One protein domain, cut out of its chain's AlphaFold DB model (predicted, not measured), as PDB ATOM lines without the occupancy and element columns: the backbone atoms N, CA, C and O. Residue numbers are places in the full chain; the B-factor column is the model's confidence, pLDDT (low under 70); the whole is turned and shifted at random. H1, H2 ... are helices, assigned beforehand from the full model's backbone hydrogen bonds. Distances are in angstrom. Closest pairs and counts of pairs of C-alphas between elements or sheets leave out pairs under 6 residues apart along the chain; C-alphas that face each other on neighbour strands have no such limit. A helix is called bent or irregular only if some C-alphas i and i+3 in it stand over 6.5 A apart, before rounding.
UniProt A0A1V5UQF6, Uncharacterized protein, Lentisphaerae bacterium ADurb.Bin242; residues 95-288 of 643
ATOM      1  N   LEU A  95     -60.517 -14.289 -44.123       35.38
ATOM      2  CA  LEU A  95     -60.581 -15.550 -43.365       35.38
ATOM      3  C   LEU A  95     -60.364 -16.840 -44.199       35.38
ATOM      4  O   LEU A  95     -59.568 -17.665 -43.761       35.38
ATOM      5  N   PRO A  96     -60.985 -17.050 -45.383       35.69
ATOM      6  CA  PRO A  96     -60.800 -18.283 -46.162       35.69
ATOM      7  C   PRO A  96     -59.446 -18.397 -46.899       35.69
ATOM      8  O   PRO A  96     -59.304 -19.270 -47.749       35.69
ATOM      9  N   LEU A  97     -58.472 -17.518 -46.624       29.78
ATOM     10  CA  LEU A  97     -57.107 -17.584 -47.171       29.78
ATOM     11  C   LEU A  97     -56.051 -18.034 -46.142       29.78
ATOM     12  O   LEU A  97     -54.913 -18.272 -46.531       29.78
ATOM     13  N   ILE A  98     -56.393 -18.156 -44.851       31.56
ATOM     14  CA  ILE A  98     -55.424 -18.455 -43.778       31.56
ATOM     15  C   ILE A  98     -55.685 -19.862 -43.211       31.56
ATOM     16  O   ILE A  98     -56.496 -20.069 -42.309       31.56
ATOM     17  N   THR A  99     -54.985 -20.843 -43.779       29.11
ATOM     18  CA  THR A  99     -55.283 -22.285 -43.691       29.11
ATOM     19  C   THR A  99     -54.456 -23.003 -42.610       29.11
ATOM     20  O   THR A  99     -53.604 -23.824 -42.941       29.11
ATOM     21  N   ILE A 100     -54.643 -22.704 -41.313       34.62
ATOM     22  CA  ILE A 100     -53.848 -23.347 -40.236       34.62
ATOM     23  C   ILE A 100     -54.711 -23.938 -39.108       34.62
ATOM     24  O   ILE A 100     -55.678 -23.341 -38.638       34.62
ATOM     25  N   ALA A 101     -54.345 -25.154 -38.683       33.59
ATOM     26  CA  ALA A 101     -55.028 -25.933 -37.652       33.59
ATOM     27  C   ALA A 101     -54.720 -25.432 -36.228       33.59
ATOM     28  O   ALA A 101     -53.568 -25.159 -35.890       33.59
ATOM     29  N   ALA A 102     -55.742 -25.376 -35.369       34.16
ATOM     30  CA  ALA A 102     -55.636 -24.898 -33.989       34.16
ATOM     31  C   ALA A 102     -56.546 -25.685 -33.016       34.16
ATOM     32  O   ALA A 102     -57.507 -26.337 -33.432       34.16
ATOM     33  N   LYS A 103     -56.205 -25.634 -31.718       27.70
ATOM     34  CA  LYS A 103     -56.831 -26.381 -30.605       27.70
ATOM     35  C   LYS A 103     -57.664 -25.441 -29.724       27.70
ATOM     36  O   LYS A 103     -57.087 -24.665 -28.961       27.70
ATOM     37  N   GLY A 104     -58.986 -25.520 -29.766       29.38
ATOM     38  CA  GLY A 104     -59.868 -24.710 -28.920       29.38
ATOM     39  C   GLY A 104     -59.884 -23.201 -29.228       29.38
ATOM     40  O   GLY A 104     -58.910 -22.597 -29.675       29.38
ATOM     41  N   ILE A 105     -61.032 -22.575 -28.957       32.53
ATOM     42  CA  ILE A 105     -61.452 -21.277 -29.521       32.53
ATOM     43  C   ILE A 105     -60.463 -20.124 -29.240       32.53
ATOM     44  O   ILE A 105     -60.200 -19.314 -30.128       32.53
ATOM     45  N   GLY A 106     -59.852 -20.075 -28.051       28.33
ATOM     46  CA  GLY A 106     -58.882 -19.029 -27.686       28.33
ATOM     47  C   GLY A 106     -57.532 -19.105 -28.418       28.33
ATOM     48  O   GLY A 106     -56.874 -18.075 -28.584       28.33
ATOM     49  N   SER A 107     -57.119 -20.291 -28.895       31.94
ATOM     50  CA  SER A 107     -55.856 -20.444 -29.638       31.94
ATOM     51  C   SER A 107     -55.991 -20.138 -31.132       31.94
ATOM     52  O   SER A 107     -54.994 -19.842 -31.781       31.94
ATOM     53  N   VAL A 108     -57.210 -20.162 -31.685       36.06
ATOM     54  CA  VAL A 108     -57.439 -19.906 -33.118       36.06
ATOM     55  C   VAL A 108     -57.119 -18.450 -33.465       36.06
ATOM     56  O   VAL A 108     -56.354 -18.185 -34.387       36.06
ATOM     57  N   ILE A 109     -57.661 -17.494 -32.701       38.06
ATOM     58  CA  ILE A 109     -57.493 -16.056 -32.973       38.06
ATOM     59  C   ILE A 109     -56.050 -15.614 -32.701       38.06
ATOM     60  O   ILE A 109     -55.452 -14.925 -33.526       38.06
ATOM     61  N   SER A 110     -55.469 -16.046 -31.577       38.31
ATOM     62  CA  SER A 110     -54.065 -15.768 -31.236       38.31
ATOM     63  C   SER A 110     -53.090 -16.462 -32.195       38.31
ATOM     64  O   SER A 110     -52.093 -15.862 -32.590       38.31
ATOM     65  N   GLY A 111     -53.415 -17.674 -32.657       45.59
ATOM     66  CA  GLY A 111     -52.696 -18.371 -33.719       45.59
ATOM     67  C   GLY A 111     -52.667 -17.555 -35.010       45.59
ATOM     68  O   GLY A 111     -51.584 -17.199 -35.468       45.59
ATOM     69  N   ILE A 112     -53.835 -17.188 -35.551       50.19
ATOM     70  CA  ILE A 112     -53.954 -16.380 -36.779       50.19
ATOM     71  C   ILE A 112     -53.216 -15.037 -36.644       50.19
ATOM     72  O   ILE A 112     -52.500 -14.653 -37.567       50.19
ATOM     73  N   ALA A 113     -53.317 -14.354 -35.498       54.38
ATOM     74  CA  ALA A 113     -52.557 -13.129 -35.239       54.38
ATOM     75  C   ALA A 113     -51.037 -13.378 -35.295       54.38
ATOM     76  O   ALA A 113     -50.347 -12.730 -36.076       54.38
ATOM     77  N   SER A 114     -50.525 -14.385 -34.576       58.44
ATOM     78  CA  SER A 114     -49.088 -14.720 -34.564       58.44
ATOM     79  C   SER A 114     -48.542 -15.155 -35.933       58.44
ATOM     80  O   SER A 114     -47.361 -14.981 -36.233       58.44
ATOM     81  N   LEU A 115     -49.399 -15.717 -36.789       59.34
ATOM     82  CA  LEU A 115     -49.071 -16.084 -38.166       59.34
ATOM     83  C   LEU A 115     -49.005 -14.849 -39.066       59.34
ATOM     84  O   LEU A 115     -48.090 -14.737 -39.879       59.34
ATOM     85  N   ALA A 116     -49.919 -13.895 -38.883       63.69
ATOM     86  CA  ALA A 116     -49.887 -12.630 -39.600       63.69
ATOM     87  C   ALA A 116     -48.712 -11.736 -39.159       63.69
ATOM     88  O   ALA A 116     -48.064 -11.113 -39.999       63.69
ATOM     89  N   GLU A 117     -48.358 -11.751 -37.872       69.69
ATOM     90  CA  GLU A 117     -47.135 -11.135 -37.345       69.69
ATOM     91  C   GLU A 117     -45.871 -11.758 -37.960       69.69
ATOM     92  O   GLU A 117     -44.984 -11.021 -38.391       69.69
ATOM     93  N   LYS A 118     -45.803 -13.093 -38.087       73.88
ATOM     94  CA  LYS A 118     -44.698 -13.787 -38.776       73.88
ATOM     95  C   LYS A 118     -44.610 -13.433 -40.259       73.88
ATOM     96  O   LYS A 118     -43.524 -13.105 -40.730       73.88
ATOM     97  N   ALA A 119     -45.734 -13.436 -40.977       71.75
ATOM     98  CA  ALA A 119     -45.789 -13.017 -42.378       71.75
ATOM     99  C   ALA A 119     -45.312 -11.565 -42.556       71.75
ATOM    100  O   ALA A 119     -44.566 -11.264 -43.487       71.75
ATOM    101  N   ILE A 120     -45.665 -10.670 -41.627       76.75
ATOM    102  CA  ILE A 120     -45.155  -9.294 -41.580       76.75
ATOM    103  C   ILE A 120     -43.663  -9.242 -41.237       76.75
ATOM    104  O   ILE A 120     -42.960  -8.403 -41.795       76.75
ATOM    105  N   GLY A 121     -43.163 -10.116 -40.361       75.62
ATOM    106  CA  GLY A 121     -41.733 -10.258 -40.068       75.62
ATOM    107  C   GLY A 121     -40.930 -10.598 -41.324       75.62
ATOM    108  O   GLY A 121     -40.050  -9.827 -41.705       75.62
ATOM    109  N   ILE A 122     -41.323 -11.674 -42.017       80.75
ATOM    110  CA  ILE A 122     -40.777 -12.095 -43.321       80.75
ATOM    111  C   ILE A 122     -40.833 -10.931 -44.317       80.75
ATOM    112  O   ILE A 122     -39.817 -10.542 -44.887       80.75
ATOM    113  N   SER A 123     -42.005 -10.307 -44.471       80.50
ATOM    114  CA  SER A 123     -42.209  -9.200 -45.415       80.50
ATOM    115  C   SER A 123     -41.317  -7.993 -45.105       80.50
ATOM    116  O   SER A 123     -40.779  -7.375 -46.020       80.50
ATOM    117  N   LYS A 124     -41.135  -7.634 -43.828       82.12
ATOM    118  CA  LYS A 124     -40.279  -6.511 -43.411       82.12
ATOM    119  C   LYS A 124     -38.800  -6.812 -43.632       82.12
ATOM    120  O   LYS A 124     -38.101  -5.952 -44.157       82.12
ATOM    121  N   ALA A 125     -38.340  -8.006 -43.263       78.31
ATOM    122  CA  ALA A 125     -36.959  -8.430 -43.475       78.31
ATOM    123  C   ALA A 125     -36.617  -8.501 -44.974       78.31
ATOM    124  O   ALA A 125     -35.596  -7.963 -45.396       78.31
ATOM    125  N   ALA A 126     -37.518  -9.051 -45.792       84.81
ATOM    126  CA  ALA A 126     -37.363  -9.126 -47.241       84.81
ATOM    127  C   ALA A 126     -37.276  -7.729 -47.885       84.81
ATOM    128  O   ALA A 126     -36.328  -7.438 -48.616       84.81
ATOM    129  N   ASN A 127     -38.200  -6.824 -47.534       83.44
ATOM    130  CA  ASN A 127     -38.166  -5.433 -47.999       83.44
ATOM    131  C   ASN A 127     -36.901  -4.685 -47.540       83.44
ATOM    132  O   ASN A 127     -36.371  -3.882 -48.307       83.44
ATOM    133  N   ALA A 128     -36.391  -4.952 -46.332       73.44
ATOM    134  CA  ALA A 128     -35.180  -4.313 -45.809       73.44
ATOM    135  C   ALA A 128     -33.911  -4.651 -46.615       73.44
ATOM    136  O   ALA A 128     -32.994  -3.834 -46.651       73.44
ATOM    137  N   ILE A 129     -33.877  -5.807 -47.293       77.50
ATOM    138  CA  ILE A 129     -32.787  -6.217 -48.200       77.50
ATOM    139  C   ILE A 129     -33.206  -6.248 -49.687       77.50
ATOM    140  O   ILE A 129     -32.474  -6.745 -50.540       77.50
ATOM    141  N   GLY A 130     -34.367  -5.672 -50.024       80.94
ATOM    142  CA  GLY A 130     -34.815  -5.424 -51.401       80.94
ATOM    143  C   GLY A 130     -35.398  -6.619 -52.173       80.94
ATOM    144  O   GLY A 130     -35.547  -6.517 -53.399       80.94
ATOM    145  N   ILE A 131     -35.736  -7.719 -51.494       88.06
ATOM    146  CA  ILE A 131     -36.227  -8.988 -52.074       88.06
ATOM    147  C   ILE A 131     -37.705  -9.257 -51.725       88.06
ATOM    148  O   ILE A 131     -38.302  -8.526 -50.935       88.06
ATOM    149  N   THR A 132     -38.316 -10.288 -52.320       89.00
ATOM    150  CA  THR A 132     -39.677 -10.747 -51.964       89.00
ATOM    151  C   THR A 132     -39.672 -11.658 -50.733       89.00
ATOM    152  O   THR A 132     -38.633 -12.198 -50.343       89.00
ATOM    153  N   GLY A 133     -40.835 -11.867 -50.110       85.06
ATOM    154  CA  GLY A 133     -40.919 -12.744 -48.942       85.06
ATOM    155  C   GLY A 133     -40.653 -14.213 -49.285       85.06
ATOM    156  O   GLY A 133     -40.058 -14.933 -48.484       85.06
ATOM    157  N   GLU A 134     -41.016 -14.657 -50.490       85.50
ATOM    158  CA  GLU A 134     -40.636 -15.978 -51.016       85.50
ATOM    159  C   GLU A 134     -39.113 -16.135 -51.151       85.50
ATOM    160  O   GLU A 134     -38.557 -17.161 -50.757       85.50
ATOM    161  N   GLN A 135     -38.433 -15.109 -51.677       91.75
ATOM    162  CA  GLN A 135     -36.980 -15.103 -51.866       91.75
ATOM    163  C   GLN A 135     -36.242 -15.182 -50.522       91.75
ATOM    164  O   GLN A 135     -35.297 -15.962 -50.390       91.75
ATOM    165  N   LEU A 136     -36.715 -14.450 -49.502       90.88
ATOM    166  CA  LEU A 136     -36.170 -14.538 -48.144       90.88
ATOM    167  C   LEU A 136     -36.326 -15.945 -47.557       90.88
ATOM    168  O   LEU A 136     -35.338 -16.528 -47.119       90.88
ATOM    169  N   GLN A 137     -37.534 -16.517 -47.587       88.94
ATOM    170  CA  GLN A 137     -37.782 -17.860 -47.046       88.94
ATOM    171  C   GLN A 137     -36.937 -18.929 -47.766       88.94
ATOM    172  O   GLN A 137     -36.453 -19.864 -47.131       88.94
ATOM    173  N   GLY A 138     -36.697 -18.769 -49.073       91.69
ATOM    174  CA  GLY A 138     -35.774 -19.614 -49.834       91.69
ATOM    175  C   GLY A 138     -34.317 -19.514 -49.361       91.69
ATOM    176  O   GLY A 138     -33.644 -20.537 -49.230       91.69
ATOM    177  N   LEU A 139     -33.833 -18.302 -49.058       92.88
ATOM    178  CA  LEU A 139     -32.496 -18.070 -48.490       92.88
ATOM    179  C   LEU A 139     -32.376 -18.635 -47.067       92.88
ATOM    180  O   LEU A 139     -31.413 -19.343 -46.782       92.88
ATOM    181  N   GLU A 140     -33.363 -18.398 -46.199       89.94
ATOM    182  CA  GLU A 140     -33.406 -18.952 -44.838       89.94
ATOM    183  C   GLU A 140     -33.401 -20.488 -44.844       89.94
ATOM    184  O   GLU A 140     -32.648 -21.115 -44.093       89.94
ATOM    185  N   TYR A 141     -34.204 -21.109 -45.716       91.75
ATOM    186  CA  TYR A 141     -34.275 -22.564 -45.854       91.75
ATOM    187  C   TYR A 141     -32.946 -23.154 -46.344       91.75
ATOM    188  O   TYR A 141     -32.435 -24.103 -45.744       91.75
ATOM    189  N   ALA A 142     -32.355 -22.574 -47.396       93.56
ATOM    190  CA  ALA A 142     -31.066 -23.010 -47.925       93.56
ATOM    191  C   ALA A 142     -29.943 -22.860 -46.883       93.56
ATOM    192  O   ALA A 142     -29.206 -23.816 -46.638       93.56
ATOM    193  N   ALA A 143     -29.853 -21.703 -46.214       92.94
ATOM    194  CA  ALA A 143     -28.847 -21.443 -45.184       92.94
ATOM    195  C   ALA A 143     -28.949 -22.478 -44.055       92.94
ATOM    196  O   ALA A 143     -27.979 -23.193 -43.786       92.94
ATOM    197  N   LYS A 144     -30.159 -22.670 -43.508       91.56
ATOM    198  CA  LYS A 144     -30.466 -23.674 -42.479       91.56
ATOM    199  C   LYS A 144     -30.084 -25.097 -42.899       91.56
ATOM    200  O   LYS A 144     -29.479 -25.810 -42.102       91.56
ATOM    201  N   LYS A 145     -30.404 -25.514 -44.132       91.06
ATOM    202  CA  LYS A 145     -30.059 -26.847 -44.666       91.06
ATOM    203  C   LYS A 145     -28.543 -27.078 -44.715       91.06
ATOM    204  O   LYS A 145     -28.089 -28.204 -44.538       91.06
ATOM    205  N   THR A 146     -27.768 -26.011 -44.900       93.06
ATOM    206  CA  THR A 146     -26.295 -26.034 -44.937       93.06
ATOM    207  C   THR A 146     -25.607 -25.659 -43.621       93.06
ATOM    208  O   THR A 146     -24.382 -25.589 -43.578       93.06
ATOM    209  N   GLY A 147     -26.363 -25.426 -42.541       91.00
ATOM    210  CA  GLY A 147     -25.815 -25.024 -41.239       91.00
ATOM    211  C   GLY A 147     -25.274 -23.590 -41.181       91.00
ATOM    212  O   GLY A 147     -24.559 -23.250 -40.240       91.00
ATOM    213  N   ILE A 148     -25.606 -22.747 -42.162       92.38
ATOM    214  CA  ILE A 148     -25.203 -21.339 -42.212       92.38
ATOM    215  C   ILE A 148     -26.220 -20.494 -41.442       92.38
ATOM    216  O   ILE A 148     -27.429 -20.714 -41.531       92.38
ATOM    217  N   SER A 149     -25.719 -19.525 -40.676       89.50
ATOM    218  CA  SER A 149     -26.553 -18.578 -39.934       89.50
ATOM    219  C   SER A 149     -27.224 -17.584 -40.893       89.50
ATOM    220  O   SER A 149     -26.618 -17.119 -41.860       89.50
ATOM    221  N   VAL A 150     -28.493 -17.259 -40.635       83.88
ATOM    222  CA  VAL A 150     -29.286 -16.333 -41.469       83.88
ATOM    223  C   VAL A 150     -28.681 -14.924 -41.436       83.88
ATOM    224  O   VAL A 150     -28.702 -14.195 -42.425       83.88
ATOM    225  N   GLU A 151     -28.048 -14.580 -40.319       85.25
ATOM    226  CA  GLU A 151     -27.333 -13.332 -40.066       85.25
ATOM    227  C   GLU A 151     -26.103 -13.136 -40.974       85.25
ATOM    228  O   GLU A 151     -25.648 -12.006 -41.115       85.25
ATOM    229  N   ALA A 152     -25.598 -14.188 -41.635       88.19
ATOM    230  CA  ALA A 152     -24.524 -14.085 -42.631       88.19
ATOM    231  C   ALA A 152     -25.021 -13.719 -44.048       88.19
ATOM    232  O   ALA A 152     -24.225 -13.312 -44.895       88.19
ATOM    233  N   ILE A 153     -26.325 -13.843 -44.336       88.31
ATOM    234  CA  ILE A 153     -26.892 -13.539 -45.664       88.31
ATOM    235  C   ILE A 153     -26.680 -12.062 -46.064       88.31
ATOM    236  O   ILE A 153     -26.265 -11.834 -47.204       88.31
ATOM    237  N   PRO A 154     -26.880 -11.056 -45.182       86.94
ATOM    238  CA  PRO A 154     -26.555  -9.663 -45.489       86.94
ATOM    239  C   PRO A 154     -25.113  -9.458 -45.964       86.94
ATOM    240  O   PRO A 154     -24.901  -8.737 -46.934       86.94
ATOM    241  N   ASP A 155     -24.129 -10.125 -45.356       88.81
ATOM    242  CA  ASP A 155     -22.718  -9.962 -45.725       88.81
ATOM    243  C   ASP A 155     -22.388 -10.607 -47.076       88.81
ATOM    244  O   ASP A 155     -21.700  -9.993 -47.895       88.81
ATOM    245  N   ILE A 156     -22.971 -11.773 -47.380       91.19
ATOM    246  CA  ILE A 156     -22.910 -12.391 -48.719       91.19
ATOM    247  C   ILE A 156     -23.460 -11.416 -49.777       91.19
ATOM    248  O   ILE A 156     -22.858 -11.234 -50.837       91.19
ATOM    249  N   PHE A 157     -24.580 -10.750 -49.488       91.88
ATOM    250  CA  PHE A 157     -25.240  -9.832 -50.419       91.88
ATOM    251  C   PHE A 157     -24.491  -8.496 -50.550       91.88
ATOM    252  O   PHE A 157     -24.331  -7.998 -51.666       91.88
ATOM    253  N   ASN A 158     -23.944  -7.964 -49.452       90.31
ATOM    254  CA  ASN A 158     -23.036  -6.814 -49.449       90.31
ATOM    255  C   ASN A 158     -21.788  -7.096 -50.299       90.31
ATOM    256  O   ASN A 158     -21.371  -6.255 -51.095       90.31
ATOM    257  N   LYS A 159     -21.205  -8.296 -50.173       93.00
ATOM    258  CA  LYS A 159     -20.038  -8.735 -50.950       93.00
ATOM    259  C   LYS A 159     -20.345  -8.754 -52.450       93.00
ATOM    260  O   LYS A 159     -19.602  -8.155 -53.224       93.00
ATOM    261  N   ILE A 160     -21.479  -9.340 -52.848       94.56
ATOM    262  CA  ILE A 160     -21.951  -9.354 -54.245       94.56
ATOM    263  C   ILE A 160     -22.191  -7.938 -54.766       94.56
ATOM    264  O   ILE A 160     -21.714  -7.606 -55.849       94.56
ATOM    265  N   GLN A 161     -22.884  -7.088 -54.000       92.88
ATOM    266  CA  GLN A 161     -23.160  -5.705 -54.390       92.88
ATOM    267  C   GLN A 161     -21.865  -4.914 -54.618       92.88
ATOM    268  O   GLN A 161     -21.732  -4.248 -55.643       92.88
ATOM    269  N   ASN A 162     -20.903  -5.013 -53.699       94.44
ATOM    270  CA  ASN A 162     -19.630  -4.299 -53.789       94.44
ATOM    271  C   ASN A 162     -18.792  -4.773 -54.988       94.44
ATOM    272  O   ASN A 162     -18.270  -3.946 -55.737       94.44
ATOM    273  N   THR A 163     -18.692  -6.086 -55.219       95.38
ATOM    274  CA  THR A 163     -17.963  -6.633 -56.376       95.38
ATOM    275  C   THR A 163     -18.670  -6.290 -57.695       95.38
ATOM    276  O   THR A 163     -18.011  -5.903 -58.657       95.38
ATOM    277  N   ALA A 164     -20.007  -6.323 -57.748       96.00
ATOM    278  CA  ALA A 164     -20.768  -5.900 -58.927       96.00
ATOM    279  C   ALA A 164     -20.604  -4.399 -59.225       96.00
ATOM    280  O   ALA A 164     -20.385  -4.027 -60.376       96.00
ATOM    281  N   GLN A 165     -20.639  -3.534 -58.204       96.44
ATOM    282  CA  GLN A 165     -20.399  -2.094 -58.363       96.44
ATOM    283  C   GLN A 165     -18.984  -1.795 -58.871       96.44
ATOM    284  O   GLN A 165     -18.827  -0.955 -59.755       96.44
ATOM    285  N   LYS A 166     -17.965  -2.517 -58.382       97.31
ATOM    286  CA  LYS A 166     -16.600  -2.452 -58.926       97.31
ATOM    287  C   LYS A 166     -16.555  -2.837 -60.407       97.31
ATOM    288  O   LYS A 166     -16.044  -2.065 -61.216       97.31
ATOM    289  N   ALA A 167     -17.126  -3.987 -60.775       97.38
ATOM    290  CA  ALA A 167     -17.117  -4.470 -62.156       97.38
ATOM    291  C   ALA A 167     -17.833  -3.500 -63.115       97.38
ATOM    292  O   ALA A 167     -17.305  -3.166 -64.174       97.38
ATOM    293  N   LEU A 168     -18.992  -2.973 -62.706       96.62
ATOM    294  CA  LEU A 168     -19.731  -1.929 -63.427       96.62
ATOM    295  C   LEU A 168     -18.963  -0.596 -63.521       96.62
ATOM    296  O   LEU A 168     -19.163   0.155 -64.472       96.62
ATOM    297  N   GLY A 169     -18.082  -0.313 -62.557       96.56
ATOM    298  CA  GLY A 169     -17.173   0.836 -62.546       96.56
ATOM    299  C   GLY A 169     -15.891   0.664 -63.371       96.56
ATOM    300  O   GLY A 169     -15.086   1.591 -63.410       96.56
ATOM    301  N   GLY A 170     -15.685  -0.484 -64.029       96.38
ATOM    302  CA  GLY A 170     -14.498  -0.752 -64.852       96.38
ATOM    303  C   GLY A 170     -13.325  -1.424 -64.125       96.38
ATOM    304  O   GLY A 170     -12.245  -1.532 -64.702       96.38
ATOM    305  N   ASP A 171     -13.504  -1.875 -62.878       98.00
ATOM    306  CA  ASP A 171     -12.454  -2.532 -62.088       98.00
ATOM    307  C   ASP A 171     -12.046  -3.886 -62.695       98.00
ATOM    308  O   ASP A 171     -12.831  -4.835 -62.730       98.00
ATOM    309  N   SER A 172     -10.807  -3.989 -63.177       96.31
ATOM    310  CA  SER A 172     -10.350  -5.143 -63.962       96.31
ATOM    311  C   SER A 172     -10.289  -6.453 -63.169       96.31
ATOM    312  O   SER A 172     -10.430  -7.524 -63.764       96.31
ATOM    313  N   GLU A 173     -10.128  -6.392 -61.845       95.69
ATOM    314  CA  GLU A 173     -10.173  -7.568 -60.975       95.69
ATOM    315  C   GLU A 173     -11.612  -8.068 -60.806       95.69
ATOM    316  O   GLU A 173     -11.891  -9.223 -61.126       95.69
ATOM    317  N   ALA A 174     -12.555  -7.201 -60.423       96.12
ATOM    318  CA  ALA A 174     -13.959  -7.582 -60.292       96.12
ATOM    319  C   ALA A 174     -14.579  -8.058 -61.621       96.12
ATOM    320  O   ALA A 174     -15.326  -9.039 -61.628       96.12
ATOM    321  N   ILE A 175     -14.233  -7.431 -62.755       97.31
ATOM    322  CA  ILE A 175     -14.631  -7.902 -64.097       97.31
ATOM    323  C   ILE A 175     -14.130  -9.333 -64.337       97.31
ATOM    324  O   ILE A 175     -14.885 -10.192 -64.791       97.31
ATOM    325  N   LYS A 176     -12.866  -9.616 -63.998       95.44
ATOM    326  CA  LYS A 176     -12.259 -10.946 -64.144       95.44
ATOM    327  C   LYS A 176     -12.894 -11.989 -63.216       95.44
ATOM    328  O   LYS A 176     -12.950 -13.160 -63.590       95.44
ATOM    329  N   SER A 177     -13.371 -11.597 -62.036       94.69
ATOM    330  CA  SER A 177     -14.078 -12.494 -61.114       94.69
ATOM    331  C   SER A 177     -15.427 -12.958 -61.670       94.69
ATOM    332  O   SER A 177     -15.712 -14.153 -61.676       94.69
ATOM    333  N   PHE A 178     -16.231 -12.051 -62.233       95.94
ATOM    334  CA  PHE A 178     -17.465 -12.441 -62.932       95.94
ATOM    335  C   PHE A 178     -17.181 -13.227 -64.221       95.94
ATOM    336  O   PHE A 178     -17.817 -14.254 -64.466       95.94
ATOM    337  N   GLY A 179     -16.154 -12.833 -64.982       93.81
ATOM    338  CA  GLY A 179     -15.735 -13.538 -66.196       93.81
ATOM    339  C   GLY A 179     -15.305 -14.995 -65.967       93.81
ATOM    340  O   GLY A 179     -15.548 -15.834 -66.830       93.81
ATOM    341  N   GLN A 180     -14.752 -15.340 -64.795       91.19
ATOM    342  CA  GLN A 180     -14.451 -16.735 -64.416       91.19
ATOM    343  C   GLN A 180     -15.700 -17.621 -64.266       91.19
ATOM    344  O   GLN A 180     -15.593 -18.841 -64.323       91.19
ATOM    345  N   MET A 181     -16.879 -17.017 -64.103       93.25
ATOM    346  CA  MET A 181     -18.183 -17.690 -64.055       93.25
ATOM    347  C   MET A 181     -18.971 -17.546 -65.368       93.25
ATOM    348  O   MET A 181     -20.162 -17.850 -65.406       93.25
ATOM    349  N   GLY A 182     -18.339 -17.032 -66.429       92.88
ATOM    350  CA  GLY A 182     -18.996 -16.721 -67.700       92.88
ATOM    351  C   GLY A 182     -19.925 -15.502 -67.659       92.88
ATOM    352  O   GLY A 182     -20.556 -15.206 -68.666       92.88
ATOM    353  N   ILE A 183     -19.994 -14.778 -66.535       96.19
ATOM    354  CA  ILE A 183     -20.902 -13.639 -66.340       96.19
ATOM    355  C   ILE A 183     -20.263 -12.371 -66.914       96.19
ATOM    356  O   ILE A 183     -19.182 -11.957 -66.487       96.19
ATOM    357  N   SER A 184     -20.942 -11.725 -67.860       95.88
ATOM    358  CA  SER A 184     -20.503 -10.454 -68.438       95.88
ATOM    359  C   SER A 184     -20.869  -9.250 -67.562       95.88
ATOM    360  O   SER A 184     -21.812  -9.272 -66.772       95.88
ATOM    361  N   VAL A 185     -20.142  -8.142 -67.737       95.81
ATOM    362  CA  VAL A 185     -20.425  -6.873 -67.037       95.81
ATOM    363  C   VAL A 185     -21.778  -6.287 -67.454       95.81
ATOM    364  O   VAL A 185     -22.435  -5.619 -66.658       95.81
ATOM    365  N   ASP A 186     -22.215  -6.546 -68.688       94.69
ATOM    366  CA  ASP A 186     -23.513  -6.101 -69.193       94.69
ATOM    367  C   ASP A 186     -24.682  -6.825 -68.516       94.69
ATOM    368  O   ASP A 186     -25.680  -6.184 -68.193       94.69
ATOM    369  N   GLU A 187     -24.544  -8.112 -68.187       95.88
ATOM    370  CA  GLU A 187     -25.559  -8.855 -67.425       95.88
ATOM    371  C   GLU A 187     -25.735  -8.346 -65.989       95.88
ATOM    372  O   GLU A 187     -26.807  -8.518 -65.411       95.88
ATOM    373  N   LEU A 188     -24.728  -7.682 -65.410       96.56
ATOM    374  CA  LEU A 188     -24.837  -7.052 -64.088       96.56
ATOM    375  C   LEU A 188     -25.659  -5.750 -64.119       96.56
ATOM    376  O   LEU A 188     -26.113  -5.285 -63.071       96.56
ATOM    377  N   LYS A 189     -25.855  -5.127 -65.292       93.88
ATOM    378  CA  LYS A 189     -26.487  -3.803 -65.403       93.88
ATOM    379  C   LYS A 189     -27.965  -3.863 -65.022       93.88
ATOM    380  O   LYS A 189     -28.774  -4.522 -65.664       93.88
ATOM    381  N   GLY A 190     -28.324  -3.123 -63.973       91.25
ATOM    382  CA  GLY A 190     -29.703  -2.999 -63.493       91.25
ATOM    383  C   GLY A 190     -30.216  -4.171 -62.646       91.25
ATOM    384  O   GLY A 190     -31.311  -4.052 -62.098       91.25
ATOM    385  N   LYS A 191     -29.446  -5.256 -62.484       94.12
ATOM    386  CA  LYS A 191     -29.793  -6.355 -61.570       94.12
ATOM    387  C   LYS A 191     -29.623  -5.945 -60.106       94.12
ATOM    388  O   LYS A 191     -28.667  -5.264 -59.737       94.12
ATOM    389  N   LYS A 192     -30.519  -6.428 -59.245       92.44
ATOM    390  CA  LYS A 192     -30.366  -6.394 -57.784       92.44
ATOM    391  C   LYS A 192     -29.299  -7.396 -57.314       92.44
ATOM    392  O   LYS A 192     -29.104  -8.416 -57.976       92.44
ATOM    393  N   PRO A 193     -28.710  -7.221 -56.111       91.94
ATOM    394  CA  PRO A 193     -27.784  -8.199 -55.526       91.94
ATOM    395  C   PRO A 193     -28.341  -9.631 -55.460       91.94
ATOM    396  O   PRO A 193     -27.593 -10.577 -55.676       91.94
ATOM    397  N   TYR A 194     -29.655  -9.797 -55.256       93.56
ATOM    398  CA  TYR A 194     -30.333 -11.099 -55.310       93.56
ATOM    399  C   TYR A 194     -30.284 -11.759 -56.699       93.56
ATOM    400  O   TYR A 194     -29.977 -12.939 -56.821       93.56
ATOM    401  N   GLU A 195     -30.554 -11.003 -57.763       94.50
ATOM    402  CA  GLU A 195     -30.558 -11.528 -59.136       94.50
ATOM    403  C   GLU A 195     -29.134 -11.857 -59.611       94.50
ATOM    404  O   GLU A 195     -28.938 -12.744 -60.440       94.50
ATOM    405  N   ILE A 196     -28.133 -11.157 -59.066       95.19
ATOM    406  CA  ILE A 196     -26.713 -11.468 -59.266       95.19
ATOM    407  C   ILE A 196     -26.320 -12.704 -58.434       95.19
ATOM    408  O   ILE A 196     -25.598 -13.555 -58.938       95.19
ATOM    409  N   PHE A 197     -26.835 -12.866 -57.207       95.50
ATOM    410  CA  PHE A 197     -26.660 -14.083 -56.399       95.50
ATOM    411  C   PHE A 197     -27.223 -15.332 -57.094       95.50
ATOM    412  O   PHE A 197     -26.539 -16.354 -57.148       95.50
ATOM    413  N   GLU A 198     -28.426 -15.257 -57.673       94.19
ATOM    414  CA  GLU A 198     -28.993 -16.367 -58.453       94.19
ATOM    415  C   GLU A 198     -28.146 -16.695 -59.687       94.19
ATOM    416  O   GLU A 198     -27.899 -17.871 -59.948       94.19
ATOM    417  N   LEU A 199     -27.656 -15.680 -60.408       95.06
ATOM    418  CA  LEU A 199     -26.783 -15.872 -61.570       95.06
ATOM    419  C   LEU A 199     -25.448 -16.529 -61.174       95.06
ATOM    420  O   LEU A 199     -25.046 -17.514 -61.785       95.06
ATOM    421  N   ILE A 200     -24.812 -16.060 -60.093       95.12
ATOM    422  CA  ILE A 200     -23.608 -16.671 -59.504       95.12
ATOM    423  C   ILE A 200     -23.870 -18.134 -59.110       95.12
ATOM    424  O   ILE A 200     -23.068 -19.009 -59.432       95.12
ATOM    425  N   SER A 201     -24.985 -18.416 -58.428       94.94
ATOM    426  CA  SER A 201     -25.373 -19.770 -58.008       94.94
ATOM    427  C   SER A 201     -25.576 -20.709 -59.201       94.94
ATOM    428  O   SER A 201     -25.134 -21.858 -59.167       94.94
ATOM    429  N   GLN A 202     -26.196 -20.222 -60.280       93.31
ATOM    430  CA  GLN A 202     -26.372 -20.981 -61.517       93.31
ATOM    431  C   GLN A 202     -25.024 -21.246 -62.196       93.31
ATOM    432  O   GLN A 202     -24.687 -22.408 -62.415       93.31
ATOM    433  N   SER A 203     -24.212 -20.211 -62.439       93.62
ATOM    434  CA  SER A 203     -22.896 -20.360 -63.072       93.62
ATOM    435  C   SER A 203     -21.954 -21.282 -62.295       93.62
ATOM    436  O   SER A 203     -21.319 -22.147 -62.890       93.62
ATOM    437  N   ILE A 204     -21.887 -21.168 -60.963       91.19
ATOM    438  CA  ILE A 204     -21.046 -22.039 -60.121       91.19
ATOM    439  C   ILE A 204     -21.481 -23.509 -60.215       91.19
ATOM    440  O   ILE A 204     -20.633 -24.399 -60.175       91.19
ATOM    441  N   ASN A 205     -22.774 -23.785 -60.396       90.25
ATOM    442  CA  ASN A 205     -23.268 -25.145 -60.621       90.25
ATOM    443  C   ASN A 205     -23.034 -25.665 -62.055       90.25
ATOM    444  O   ASN A 205     -23.102 -26.873 -62.258       90.25
ATOM    445  N   MET A 206     -22.738 -24.794 -63.029       92.38
ATOM    446  CA  MET A 206     -22.382 -25.180 -64.407       92.38
ATOM    447  C   MET A 206     -20.883 -25.468 -64.600       92.38
ATOM    448  O   MET A 206     -20.497 -26.008 -65.632       92.38
ATOM    449  N   ILE A 207     -20.023 -25.123 -63.634       92.06
ATOM    450  CA  ILE A 207     -18.591 -25.450 -63.693       92.06
ATOM    451  C   ILE A 207     -18.398 -26.883 -63.188       92.06
ATOM    452  O   ILE A 207     -18.416 -27.109 -61.978       92.06
ATOM    453  N   ASP A 208     -18.210 -27.850 -64.088       90.31
ATOM    454  CA  ASP A 208     -18.035 -29.271 -63.740       90.31
ATOM    455  C   ASP A 208     -16.833 -29.522 -62.814       90.31
ATOM    456  O   ASP A 208     -16.962 -30.231 -61.811       90.31
ATOM    457  N   ASP A 209     -15.678 -28.920 -63.116       93.94
ATOM    458  CA  ASP A 209     -14.444 -29.145 -62.360       93.94
ATOM    459  C   ASP A 209     -14.493 -28.509 -60.949       93.94
ATOM    460  O   ASP A 209     -14.722 -27.301 -60.822       93.94
ATOM    461  N   PRO A 210     -14.241 -29.273 -59.864       91.50
ATOM    462  CA  PRO A 210     -14.302 -28.746 -58.501       91.50
ATOM    463  C   PRO A 210     -13.261 -27.662 -58.173       91.50
ATOM    464  O   PRO A 210     -13.522 -26.831 -57.300       91.50
ATOM    465  N   ILE A 211     -12.095 -27.665 -58.827       93.44
ATOM    466  CA  ILE A 211     -11.014 -26.704 -58.574       93.44
ATOM    467  C   ILE A 211     -11.353 -25.375 -59.247       93.44
ATOM    468  O   ILE A 211     -11.340 -24.343 -58.577       93.44
ATOM    469  N   GLU A 212     -11.750 -25.384 -60.522       93.00
ATOM    470  CA  GLU A 212     -12.208 -24.172 -61.209       93.00
ATOM    471  C   GLU A 212     -13.470 -23.600 -60.553       93.00
ATOM    472  O   GLU A 212     -13.558 -22.387 -60.358       93.00
ATOM    473  N   ARG A 213     -14.401 -24.453 -60.098       93.12
ATOM    474  CA  ARG A 213     -15.585 -24.023 -59.334       93.12
ATOM    475  C   ARG A 213     -15.201 -23.315 -58.032       93.12
ATOM    476  O   ARG A 213     -15.773 -22.274 -57.702       93.12
ATOM    477  N   SER A 214     -14.224 -23.859 -57.304       93.00
ATOM    478  CA  SER A 214     -13.696 -23.257 -56.076       93.00
ATOM    479  C   SER A 214     -13.006 -21.917 -56.356       93.00
ATOM    480  O   SER A 214     -13.322 -20.917 -55.713       93.00
ATOM    481  N   ARG A 215     -12.140 -21.857 -57.379       92.75
ATOM    482  CA  ARG A 215     -11.450 -20.630 -57.814       92.75
ATOM    483  C   ARG A 215     -12.430 -19.529 -58.223       92.75
ATOM    484  O   ARG A 215     -12.298 -18.399 -57.755       92.75
ATOM    485  N   ALA A 216     -13.433 -19.862 -59.033       93.56
ATOM    486  CA  ALA A 216     -14.458 -18.929 -59.485       93.56
ATOM    487  C   ALA A 216     -15.272 -18.361 -58.308       93.56
ATOM    488  O   ALA A 216     -15.451 -17.147 -58.215       93.56
ATOM    489  N   GLY A 217     -15.675 -19.201 -57.348       92.75
ATOM    490  CA  GLY A 217     -16.339 -18.752 -56.122       92.75
ATOM    491  C   GLY A 217     -15.462 -17.854 -55.239       92.75
ATOM    492  O   GLY A 217     -15.875 -16.760 -54.845       92.75
ATOM    493  N   VAL A 218     -14.216 -18.263 -54.981       94.88
ATOM    494  CA  VAL A 218     -13.236 -17.458 -54.228       94.88
ATOM    495  C   VAL A 218     -12.969 -16.111 -54.912       94.88
ATOM    496  O   VAL A 218     -12.761 -15.119 -54.220       94.88
ATOM    497  N   SER A 219     -13.062 -16.011 -56.242       91.19
ATOM    498  CA  SER A 219     -12.849 -14.742 -56.956       91.19
ATOM    499  C   SER A 219     -13.861 -13.633 -56.601       91.19
ATOM    500  O   SER A 219     -13.519 -12.454 -56.693       91.19
ATOM    501  N   VAL A 220     -15.083 -13.978 -56.167       91.50
ATOM    502  CA  VAL A 220     -16.115 -12.999 -55.759       91.50
ATOM    503  C   VAL A 220     -16.259 -12.896 -54.240       91.50
ATOM    504  O   VAL A 220     -16.419 -11.790 -53.717       91.50
ATOM    505  N   PHE A 221     -16.177 -14.015 -53.514       93.38
ATOM    506  CA  PHE A 221     -16.404 -14.039 -52.063       93.38
ATOM    507  C   PHE A 221     -15.112 -14.064 -51.227       93.38
ATOM    508  O   PHE A 221     -15.155 -13.788 -50.029       93.38
ATOM    509  N   GLY A 222     -13.947 -14.326 -51.820       91.69
ATOM    510  CA  GLY A 222     -12.699 -14.570 -51.090       91.69
ATOM    511  C   GLY A 222     -12.763 -15.850 -50.250       91.69
ATOM    512  O   GLY A 222     -13.541 -16.760 -50.543       91.69
ATOM    513  N   ASP A 223     -11.989 -15.903 -49.163       88.38
ATOM    514  CA  ASP A 223     -11.906 -17.060 -48.250       88.38
ATOM    515  C   ASP A 223     -13.261 -17.493 -47.666       88.38
ATOM    516  O   ASP A 223     -13.451 -18.653 -47.287       88.38
ATOM    517  N   GLU A 224     -14.217 -16.563 -47.609       89.25
ATOM    518  CA  GLU A 224     -15.593 -16.793 -47.170       89.25
ATOM    519  C   GLU A 224     -16.321 -17.801 -48.064       89.25
ATOM    520  O   GLU A 224     -17.183 -18.521 -47.558       89.25
ATOM    521  N   PHE A 225     -15.925 -17.940 -49.341       93.56
ATOM    522  CA  PHE A 225     -16.494 -18.934 -50.253       93.56
ATOM    523  C   PHE A 225     -16.461 -20.344 -49.657       93.56
ATOM    524  O   PHE A 225     -17.464 -21.048 -49.693       93.56
ATOM    525  N   ASN A 226     -15.356 -20.730 -49.015       90.31
ATOM    526  CA  ASN A 226     -15.192 -22.063 -48.426       90.31
ATOM    527  C   ASN A 226     -16.214 -22.363 -47.311       90.31
ATOM    528  O   ASN A 226     -16.503 -23.525 -47.037       90.31
ATOM    529  N   LYS A 227     -16.783 -21.324 -46.684       91.44
ATOM    530  CA  LYS A 227     -17.835 -21.437 -45.660       91.44
ATOM    531  C   LYS A 227     -19.241 -21.484 -46.270       91.44
ATOM    532  O   LYS A 227     -20.148 -22.021 -45.646       91.44
ATOM    533  N   ILE A 228     -19.423 -20.917 -47.468       94.38
ATOM    534  CA  ILE A 228     -20.735 -20.709 -48.109       94.38
ATOM    535  C   ILE A 228     -20.940 -21.510 -49.410       94.38
ATOM    536  O   ILE A 228     -22.032 -21.492 -49.971       94.38
ATOM    537  N   GLN A 229     -19.935 -22.258 -49.879       93.62
ATOM    538  CA  GLN A 229     -19.969 -23.041 -51.123       93.62
ATOM    539  C   GLN A 229     -21.178 -23.987 -51.186       93.62
ATOM    540  O   GLN A 229     -21.857 -24.055 -52.209       93.62
ATOM    541  N   GLY A 230     -21.471 -24.692 -50.087       92.44
ATOM    542  CA  GLY A 230     -22.621 -25.599 -50.003       92.44
ATOM    543  C   GLY A 230     -23.968 -24.880 -50.134       92.44
ATOM    544  O   GLY A 230     -24.891 -25.425 -50.731       92.44
ATOM    545  N   PHE A 231     -24.066 -23.647 -49.633       94.75
ATOM    546  CA  PHE A 231     -25.259 -22.802 -49.736       94.75
ATOM    547  C   PHE A 231     -25.440 -22.253 -51.148       94.75
ATOM    548  O   PHE A 231     -26.524 -22.378 -51.705       94.75
ATOM    549  N   ILE A 232     -24.374 -21.724 -51.758       93.50
ATOM    550  CA  ILE A 232     -24.415 -21.190 -53.126       93.50
ATOM    551  C   ILE A 232     -24.724 -22.299 -54.137       93.50
ATOM    552  O   ILE A 232     -25.628 -22.138 -54.956       93.50
ATOM    553  N   GLY A 233     -24.030 -23.439 -54.063       91.19
ATOM    554  CA  GLY A 233     -24.304 -24.588 -54.932       91.19
ATOM    555  C   GLY A 233     -25.681 -25.203 -54.662       91.19
ATOM    556  O   GLY A 233     -26.469 -25.424 -55.578       91.19
ATOM    557  N   GLY A 234     -26.026 -25.411 -53.390       90.50
ATOM    558  CA  GLY A 234     -27.295 -26.015 -52.983       90.50
ATOM    559  C   GLY A 234     -28.533 -25.123 -53.124       90.50
ATOM    560  O   GLY A 234     -29.640 -25.629 -52.921       90.50
ATOM    561  N   TYR A 235     -28.391 -23.829 -53.449       93.69
ATOM    562  CA  TYR A 235     -29.474 -22.844 -53.345       93.69
ATOM    563  C   TYR A 235     -30.725 -23.233 -54.141       93.69
ATOM    564  O   TYR A 235     -31.778 -23.458 -53.549       93.69
ATOM    565  N   SER A 236     -30.608 -23.382 -55.466       89.94
ATOM    566  CA  SER A 236     -31.758 -23.653 -56.345       89.94
ATOM    567  C   SER A 236     -32.499 -24.946 -55.967       89.94
ATOM    568  O   SER A 236     -33.724 -24.949 -55.847       89.94
ATOM    569  N   SER A 237     -31.761 -26.023 -55.669       91.19
ATOM    570  CA  SER A 237     -32.338 -27.283 -55.175       91.19
ATOM    571  C   SER A 237     -33.097 -27.090 -53.856       91.19
ATOM    572  O   SER A 237     -34.194 -27.621 -53.700       91.19
ATOM    573  N   SER A 238     -32.546 -26.300 -52.934       90.62
ATOM    574  CA  SER A 238     -33.152 -26.039 -51.624       90.62
ATOM    575  C   SER A 238     -34.404 -25.162 -51.727       90.62
ATOM    576  O   SER A 238     -35.373 -25.408 -51.017       90.62
ATOM    577  N   VAL A 239     -34.430 -24.184 -52.640       86.94
ATOM    578  CA  VAL A 239     -35.630 -23.380 -52.929       86.94
ATOM    579  C   VAL A 239     -36.734 -24.238 -53.548       86.94
ATOM    580  O   VAL A 239     -37.895 -24.096 -53.167       86.94
ATOM    581  N   ASN A 240     -36.395 -25.145 -54.467       87.62
ATOM    582  CA  ASN A 240     -37.377 -26.040 -55.083       87.62
ATOM    583  C   ASN A 240     -37.962 -27.019 -54.053       87.62
ATOM    584  O   ASN A 240     -39.180 -27.105 -53.937       87.62
ATOM    585  N   GLU A 241     -37.129 -27.649 -53.219       84.06
ATOM    586  CA  GLU A 241     -37.577 -28.494 -52.099       84.06
ATOM    587  C   GLU A 241     -38.474 -27.721 -51.112       84.06
ATOM    588  O   GLU A 241     -39.507 -28.224 -50.667       84.06
ATOM    589  N   ALA A 242     -38.133 -26.467 -50.801       81.19
ATOM    590  CA  ALA A 242     -38.934 -25.609 -49.933       81.19
ATOM    591  C   ALA A 242     -40.297 -25.228 -50.550       81.19
ATOM    592  O   ALA A 242     -41.284 -25.111 -49.821       81.19
ATOM    593  N   LYS A 243     -40.382 -25.090 -51.881       78.00
ATOM    594  CA  LYS A 243     -41.645 -24.888 -52.615       78.00
ATOM    595  C   LYS A 243     -42.476 -26.173 -52.679       78.00
ATOM    596  O   LYS A 243     -43.656 -26.146 -52.343       78.00
ATOM    597  N   GLU A 244     -41.868 -27.299 -53.044       77.38
ATOM    598  CA  GLU A 244     -42.534 -28.606 -53.167       77.38
ATOM    599  C   GLU A 244     -43.070 -29.131 -51.828       77.38
ATOM    600  O   GLU A 244     -44.160 -29.700 -51.774       77.38
ATOM    601  N   SER A 245     -42.346 -28.891 -50.731       77.06
ATOM    602  CA  SER A 245     -42.778 -29.245 -49.370       77.06
ATOM    603  C   SER A 245     -43.826 -28.297 -48.768       77.06
ATOM    604  O   SER A 245     -44.325 -28.570 -47.677       77.06
ATOM    605  N   GLY A 246     -44.155 -27.182 -49.433       74.12
ATOM    606  CA  GLY A 246     -45.016 -26.133 -48.870       74.12
ATOM    607  C   GLY A 246     -44.387 -25.389 -47.685       74.12
ATOM    608  O   GLY A 246     -45.107 -24.849 -46.847       74.12
ATOM    609  N   SER A 247     -43.052 -25.372 -47.593       77.56
ATOM    610  CA  SER A 247     -42.298 -24.671 -46.541       77.56
ATOM    611  C   SER A 247     -42.175 -23.159 -46.780       77.56
ATOM    612  O   SER A 247     -41.779 -22.439 -45.866       77.56
ATOM    613  N   ILE A 248     -42.494 -22.678 -47.987       79.62
ATOM    614  CA  ILE A 248     -42.528 -21.254 -48.353       79.62
ATOM    615  C   ILE A 248     -43.983 -20.776 -48.421       79.62
ATOM    616  O   ILE A 248     -44.794 -21.332 -49.162       79.62
ATOM    617  N   ILE A 249     -44.291 -19.713 -47.679       78.12
ATOM    618  CA  ILE A 249     -45.535 -18.943 -47.790       78.12
ATOM    619  C   ILE A 249     -45.429 -18.055 -49.037       78.12
ATOM    620  O   ILE A 249     -44.489 -17.261 -49.132       78.12
ATOM    621  N   ASP A 250     -46.370 -18.183 -49.976       76.25
ATOM    622  CA  ASP A 250     -46.368 -17.407 -51.226       76.25
ATOM    623  C   ASP A 250     -46.725 -15.920 -51.026       76.25
ATOM    624  O   ASP A 250     -47.285 -15.514 -50.002       76.25
ATOM    625  N   GLU A 251     -46.395 -15.081 -52.008       76.75
ATOM    626  CA  GLU A 251     -46.585 -13.628 -51.913       76.75
ATOM    627  C   GLU A 251     -48.080 -13.205 -51.909       76.75
ATOM    628  O   GLU A 251     -48.415 -12.154 -51.354       76.75
ATOM    629  N   GLU A 252     -49.019 -14.022 -52.430       68.94
ATOM    630  CA  GLU A 252     -50.467 -13.774 -52.256       68.94
ATOM    631  C   GLU A 252     -50.892 -14.010 -50.793       68.94
ATOM    632  O   GLU A 252     -51.650 -13.214 -50.229       68.94
ATOM    633  N   GLN A 253     -50.381 -15.070 -50.157       62.78
ATOM    634  CA  GLN A 253     -50.627 -15.410 -48.753       62.78
ATOM    635  C   GLN A 253     -49.985 -14.401 -47.792       62.78
ATOM    636  O   GLN A 253     -50.653 -13.932 -46.866       62.78
ATOM    637  N   LEU A 254     -48.724 -14.009 -48.024       73.44
ATOM    638  CA  LEU A 254     -48.039 -12.976 -47.238       73.44
ATOM    639  C   LEU A 254     -48.816 -11.655 -47.275       73.44
ATOM    640  O   LEU A 254     -49.067 -11.050 -46.231       73.44
ATOM    641  N   LYS A 255     -49.281 -11.242 -48.459       71.69
ATOM    642  CA  LYS A 255     -50.114 -10.049 -48.619       71.69
ATOM    643  C   LYS A 255     -51.480 -10.180 -47.939       71.69
ATOM    644  O   LYS A 255     -51.907  -9.251 -47.256       71.69
ATOM    645  N   ALA A 256     -52.161 -11.320 -48.068       62.44
ATOM    646  CA  ALA A 256     -53.434 -11.557 -47.382       62.44
ATOM    647  C   ALA A 256     -53.286 -11.483 -45.848       62.44
ATOM    648  O   ALA A 256     -54.170 -10.963 -45.162       62.44
ATOM    649  N   ALA A 257     -52.152 -11.943 -45.317       64.12
ATOM    650  CA  ALA A 257     -51.810 -11.848 -43.903       64.12
ATOM    651  C   ALA A 257     -51.500 -10.401 -43.457       64.12
ATOM    652  O   ALA A 257     -51.970  -9.984 -42.396       64.12
ATOM    653  N   GLN A 258     -50.799  -9.606 -44.278       67.06
ATOM    654  CA  GLN A 258     -50.627  -8.161 -44.050       67.06
ATOM    655  C   GLN A 258     -51.988  -7.440 -43.987       67.06
ATOM    656  O   GLN A 258     -52.288  -6.775 -42.993       67.06
ATOM    657  N   GLU A 259     -52.843  -7.623 -45.005       65.31
ATOM    658  CA  GLU A 259     -54.180  -7.012 -45.083       65.31
ATOM    659  C   GLU A 259     -55.078  -7.423 -43.896       65.31
ATOM    660  O   GLU A 259     -55.848  -6.606 -43.377       65.31
ATOM    661  N   PHE A 260     -54.959  -8.671 -43.423       64.62
ATOM    662  CA  PHE A 260     -55.633  -9.138 -42.211       64.62
ATOM    663  C   PHE A 260     -55.141  -8.422 -40.953       64.62
ATOM    664  O   PHE A 260     -55.961  -7.918 -40.183       64.62
ATOM    665  N   ASN A 261     -53.827  -8.347 -40.743       66.25
ATOM    666  CA  ASN A 261     -53.269  -7.730 -39.544       66.25
ATOM    667  C   ASN A 261     -53.563  -6.226 -39.480       66.25
ATOM    668  O   ASN A 261     -53.927  -5.718 -38.422       66.25
ATOM    669  N   GLU A 262     -53.489  -5.509 -40.606       65.81
ATOM    670  CA  GLU A 262     -53.911  -4.106 -40.658       65.81
ATOM    671  C   GLU A 262     -55.388  -3.938 -40.286       65.81
ATOM    672  O   GLU A 262     -55.733  -3.036 -39.519       65.81
ATOM    673  N   ALA A 263     -56.270  -4.807 -40.791       57.25
ATOM    674  CA  ALA A 263     -57.686  -4.785 -40.443       57.25
ATOM    675  C   ALA A 263     -57.927  -5.118 -38.957       57.25
ATOM    676  O   ALA A 263     -58.803  -4.510 -38.337       57.25
ATOM    677  N   PHE A 264     -57.140  -6.034 -38.383       62.22
ATOM    678  CA  PHE A 264     -57.203  -6.425 -36.975       62.22
ATOM    679  C   PHE A 264     -56.702  -5.318 -36.038       62.22
ATOM    680  O   PHE A 264     -57.442  -4.914 -35.141       62.22
ATOM    681  N   ILE A 265     -55.523  -4.736 -36.290       62.25
ATOM    682  CA  ILE A 265     -55.009  -3.580 -35.533       62.25
ATOM    683  C   ILE A 265     -55.997  -2.415 -35.629       62.25
ATOM    684  O   ILE A 265     -56.379  -1.835 -34.616       62.25
ATOM    685  N   GLN A 266     -56.503  -2.108 -36.827       57.34
ATOM    686  CA  GLN A 266     -57.511  -1.064 -37.000       57.34
ATOM    687  C   GLN A 266     -58.821  -1.336 -36.252       57.34
ATOM    688  O   GLN A 266     -59.507  -0.374 -35.900       57.34
ATOM    689  N   LEU A 267     -59.206  -2.600 -36.057       58.19
ATOM    690  CA  LEU A 267     -60.350  -2.980 -35.231       58.19
ATOM    691  C   LEU A 267     -60.015  -2.779 -33.748       58.19
ATOM    692  O   LEU A 267     -60.766  -2.091 -33.062       58.19
ATOM    693  N   GLN A 268     -58.866  -3.279 -33.287       56.47
ATOM    694  CA  GLN A 268     -58.378  -3.124 -31.916       56.47
ATOM    695  C   GLN A 268     -58.288  -1.647 -31.507       56.47
ATOM    696  O   GLN A 268     -58.916  -1.262 -30.529       56.47
ATOM    697  N   THR A 269     -57.614  -0.789 -32.282       58.69
ATOM    698  CA  THR A 269     -57.500   0.653 -31.985       58.69
ATOM    699  C   THR A 269     -58.869   1.333 -31.882       58.69
ATOM    700  O   THR A 269     -59.076   2.178 -31.012       58.69
ATOM    701  N   LYS A 270     -59.830   0.960 -32.739       57.19
ATOM    702  CA  LYS A 270     -61.188   1.534 -32.723       57.19
ATOM    703  C   LYS A 270     -62.025   1.002 -31.558       57.19
ATOM    704  O   LYS A 270     -62.798   1.765 -30.993       57.19
ATOM    705  N   LEU A 271     -61.837  -0.257 -31.160       49.62
ATOM    706  CA  LEU A 271     -62.438  -0.819 -29.951       49.62
ATOM    707  C   LEU A 271     -61.850  -0.182 -28.687       49.62
ATOM    708  O   LEU A 271     -62.619   0.201 -27.818       49.62
ATOM    709  N   SER A 272     -60.533   0.028 -28.603       53.22
ATOM    710  CA  SER A 272     -59.895   0.747 -27.489       53.22
ATOM    711  C   SER A 272     -60.390   2.194 -27.379       53.22
ATOM    712  O   SER A 272     -60.722   2.642 -26.286       53.22
ATOM    713  N   ALA A 273     -60.528   2.905 -28.503       59.09
ATOM    714  CA  ALA A 273     -61.084   4.261 -28.530       59.09
ATOM    715  C   ALA A 273     -62.562   4.340 -28.080       59.09
ATOM    716  O   ALA A 273     -62.986   5.374 -27.572       59.09
ATOM    717  N   LEU A 274     -63.338   3.261 -28.241       53.62
ATOM    718  CA  LEU A 274     -64.703   3.144 -27.706       53.62
ATOM    719  C   LEU A 274     -64.710   2.690 -26.236       53.62
ATOM    720  O   LEU A 274     -65.502   3.190 -25.442       53.62
ATOM    721  N   ALA A 275     -63.802   1.788 -25.854       48.22
ATOM    722  CA  ALA A 275     -63.675   1.258 -24.497       48.22
ATOM    723  C   ALA A 275     -63.373   2.348 -23.458       48.22
ATOM    724  O   ALA A 275     -63.836   2.257 -22.327       48.22
ATOM    725  N   ILE A 276     -62.637   3.388 -23.863       54.28
ATOM    726  CA  ILE A 276     -62.301   4.547 -23.024       54.28
ATOM    727  C   ILE A 276     -63.534   5.424 -22.713       54.28
ATOM    728  O   ILE A 276     -63.528   6.102 -21.692       54.28
ATOM    729  N   ASN A 277     -64.591   5.405 -23.545       51.22
ATOM    730  CA  ASN A 277     -65.660   6.419 -23.502       51.22
ATOM    731  C   ASN A 277     -67.118   5.905 -23.469       51.22
ATOM    732  O   ASN A 277     -68.002   6.703 -23.167       51.22
ATOM    733  N   SER A 278     -67.435   4.649 -23.822       52.00
ATOM    734  CA  SER A 278     -68.846   4.261 -24.042       52.00
ATOM    735  C   SER A 278     -69.170   2.770 -23.832       52.00
ATOM    736  O   SER A 278     -69.212   2.007 -24.798       52.00
ATOM    737  N   GLY A 279     -69.461   2.356 -22.592       52.06
ATOM    738  CA  GLY A 279     -70.182   1.098 -22.312       52.06
ATOM    739  C   GLY A 279     -69.564  -0.161 -22.938       52.06
ATOM    740  O   GLY A 279     -70.238  -0.909 -23.641       52.06
ATOM    741  N   PHE A 280     -68.263  -0.380 -22.717       45.41
ATOM    742  CA  PHE A 280     -67.462  -1.434 -23.363       45.41
ATOM    743  C   PHE A 280     -68.103  -2.839 -23.351       45.41
ATOM    744  O   PHE A 280     -67.928  -3.604 -24.302       45.41
ATOM    745  N   ILE A 281     -68.857  -3.175 -22.298       48.94
ATOM    746  CA  ILE A 281     -69.430  -4.508 -22.081       48.94
ATOM    747  C   ILE A 281     -70.550  -4.834 -23.088       48.94
ATOM    748  O   ILE A 281     -70.517  -5.930 -23.645       48.94
ATOM    749  N   GLU A 282     -71.462  -3.911 -23.422       46.72
ATOM    750  CA  GLU A 282     -72.467  -4.114 -24.487       46.72
ATOM    751  C   GLU A 282     -71.818  -4.442 -25.839       46.72
ATOM    752  O   GLU A 282     -72.232  -5.377 -26.530       46.72
ATOM    753  N   VAL A 283     -70.780  -3.689 -26.218       46.09
ATOM    754  CA  VAL A 283     -70.093  -3.861 -27.510       46.09
ATOM    755  C   VAL A 283     -69.344  -5.191 -27.549       46.09
ATOM    756  O   VAL A 283     -69.413  -5.901 -28.553       46.09
ATOM    757  N   MET A 284     -68.673  -5.562 -26.453       45.97
ATOM    758  CA  MET A 284     -68.028  -6.868 -26.315       45.97
ATOM    759  C   MET A 284     -69.044  -8.012 -26.365       45.97
ATOM    760  O   MET A 284     -68.811  -8.981 -27.081       45.97
ATOM    761  N   LYS A 285     -70.184  -7.890 -25.676       47.53
ATOM    762  CA  LYS A 285     -71.254  -8.895 -25.677       47.53
ATOM    763  C   LYS A 285     -71.824  -9.108 -27.081       47.53
ATOM    764  O   LYS A 285     -71.784 -10.230 -27.574       47.53
ATOM    765  N   TRP A 286     -72.244  -8.042 -27.767       43.06
ATOM    766  CA  TRP A 286     -72.750  -8.130 -29.143       43.06
ATOM    767  C   TRP A 286     -71.705  -8.681 -30.128       43.06
ATOM    768  O   TRP A 286     -72.039  -9.426 -31.049       43.06
ATOM    769  N   MET A 287     -70.427  -8.337 -29.948       46.03
ATOM    770  CA  MET A 287     -69.346  -8.847 -30.794       46.03
ATOM    771  C   MET A 287     -69.049 -10.330 -30.529       46.03
ATOM    772  O   MET A 287     -68.783 -11.062 -31.480       46.03
ATOM    773  N   LEU A 288     -69.139 -10.788 -29.276       44.50
ATOM    774  CA  LEU A 288     -69.048 -12.203 -28.911       44.50
ATOM    775  C   LEU A 288     -70.248 -12.993 -29.450       44.50
ATOM    776  O   LEU A 288     -70.041 -14.023 -30.077       44.50
TER     777      LEU A 288
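Overview. This is residues 95 to 288 of the 643 residues of an uncharacterized protein of Lentisphaerae bacterium ADurb.Bin242 (UniProt A0A1V5UQF6). An elongated model has a head of crossed helices, H2 to H6, at one end and a fork of two long helices, H1 and H7, at the other, with H8 folding back beyond the end of H7. The two arms of the bent helix H6, H6a and H6b, form two sides of the head, and H2 is the helix of the head that joins it to the fork, where it touches H1. The printed part has 194 residues and eight named helices, H1 to H8 in chain order, with no named strand: all helix. It is loose, with a radius of gyration of the C-alphas of 22.6 A, and a rod spanning 73 by 34 by 24 A.

Arrangement. H1, residues 105 to 128, touches H2, residues 133 to 145, about perpendicular at 88 degrees; their closest C-alphas, Ser 123 and Gly 133, are 5.2 A apart. H2 touches H3, residues 150 to 168, at a steep tilt of 68 degrees, only just short of perpendicular, with C-alphas Glu 140 and Val 150 closest at 5.9 A. H3 touches H4, residues 172 to 179, closest at C-alphas Ala 167 and Ile 175, 4.7 A. H5, residues 193 to 206, touches H3 at 89 degrees, about perpendicular, closest at C-alphas Gln 161 and Pro 193, 5.4 A. H6, residues 210 to 244, was assigned as one helix by its hydrogen bonds but is bent: C-alphas 220 and 223 are 9.5 A apart. Its arms H6a, residues 210 to 220, and H6b, residues 223 to 244, stand about perpendicular at 79 degrees. H5 and H6a form a hairpin, opposite ways at a shallow tilt of 18 degrees, closest at C-alphas Ile 204 and Arg 213, 5.9 A. H6b touches H2, closest at C-alphas Gly 138 and Val 239, 4.9 A. H7, residues 251 to 275, touches H1 at a steep tilt of 61 degrees, opposite ways; C-alphas Ala 116 and Ala 257 are closest at 4.8 A. H8, residues 280 to 288, is close to H7 but not clearly touching, with C-alphas Leu 274 and Phe 280 closest at 6.9 A. Each O i to N i+4 pair is within hydrogen-bond range in H2, H4, H5, H7 and H8, against 18 of 20 in H1, 13 of 15 in H3, 6 of 7 in H6a and 13 of 18 in H6b.

Along the chain. H1 begins at C-alpha 105, (-61.452, -21.277, -29.521), and is 35.3 A long; H3 is 27.9 A, H6b 33.1 A and H7 35.6 A. H8 ends at C-alpha 288, (-69.048, -12.203, -28.911).

Size, cuts and confidence. The farthest C-alphas, Asp 209 and Gly 279, are 75.0 A apart. The printed part has no cut; the link from H4 to H5 is long. Mean pLDDT of the printed part is 77.7, with residues 95 to 117, 252 to 253 and 256 to 288 under 70.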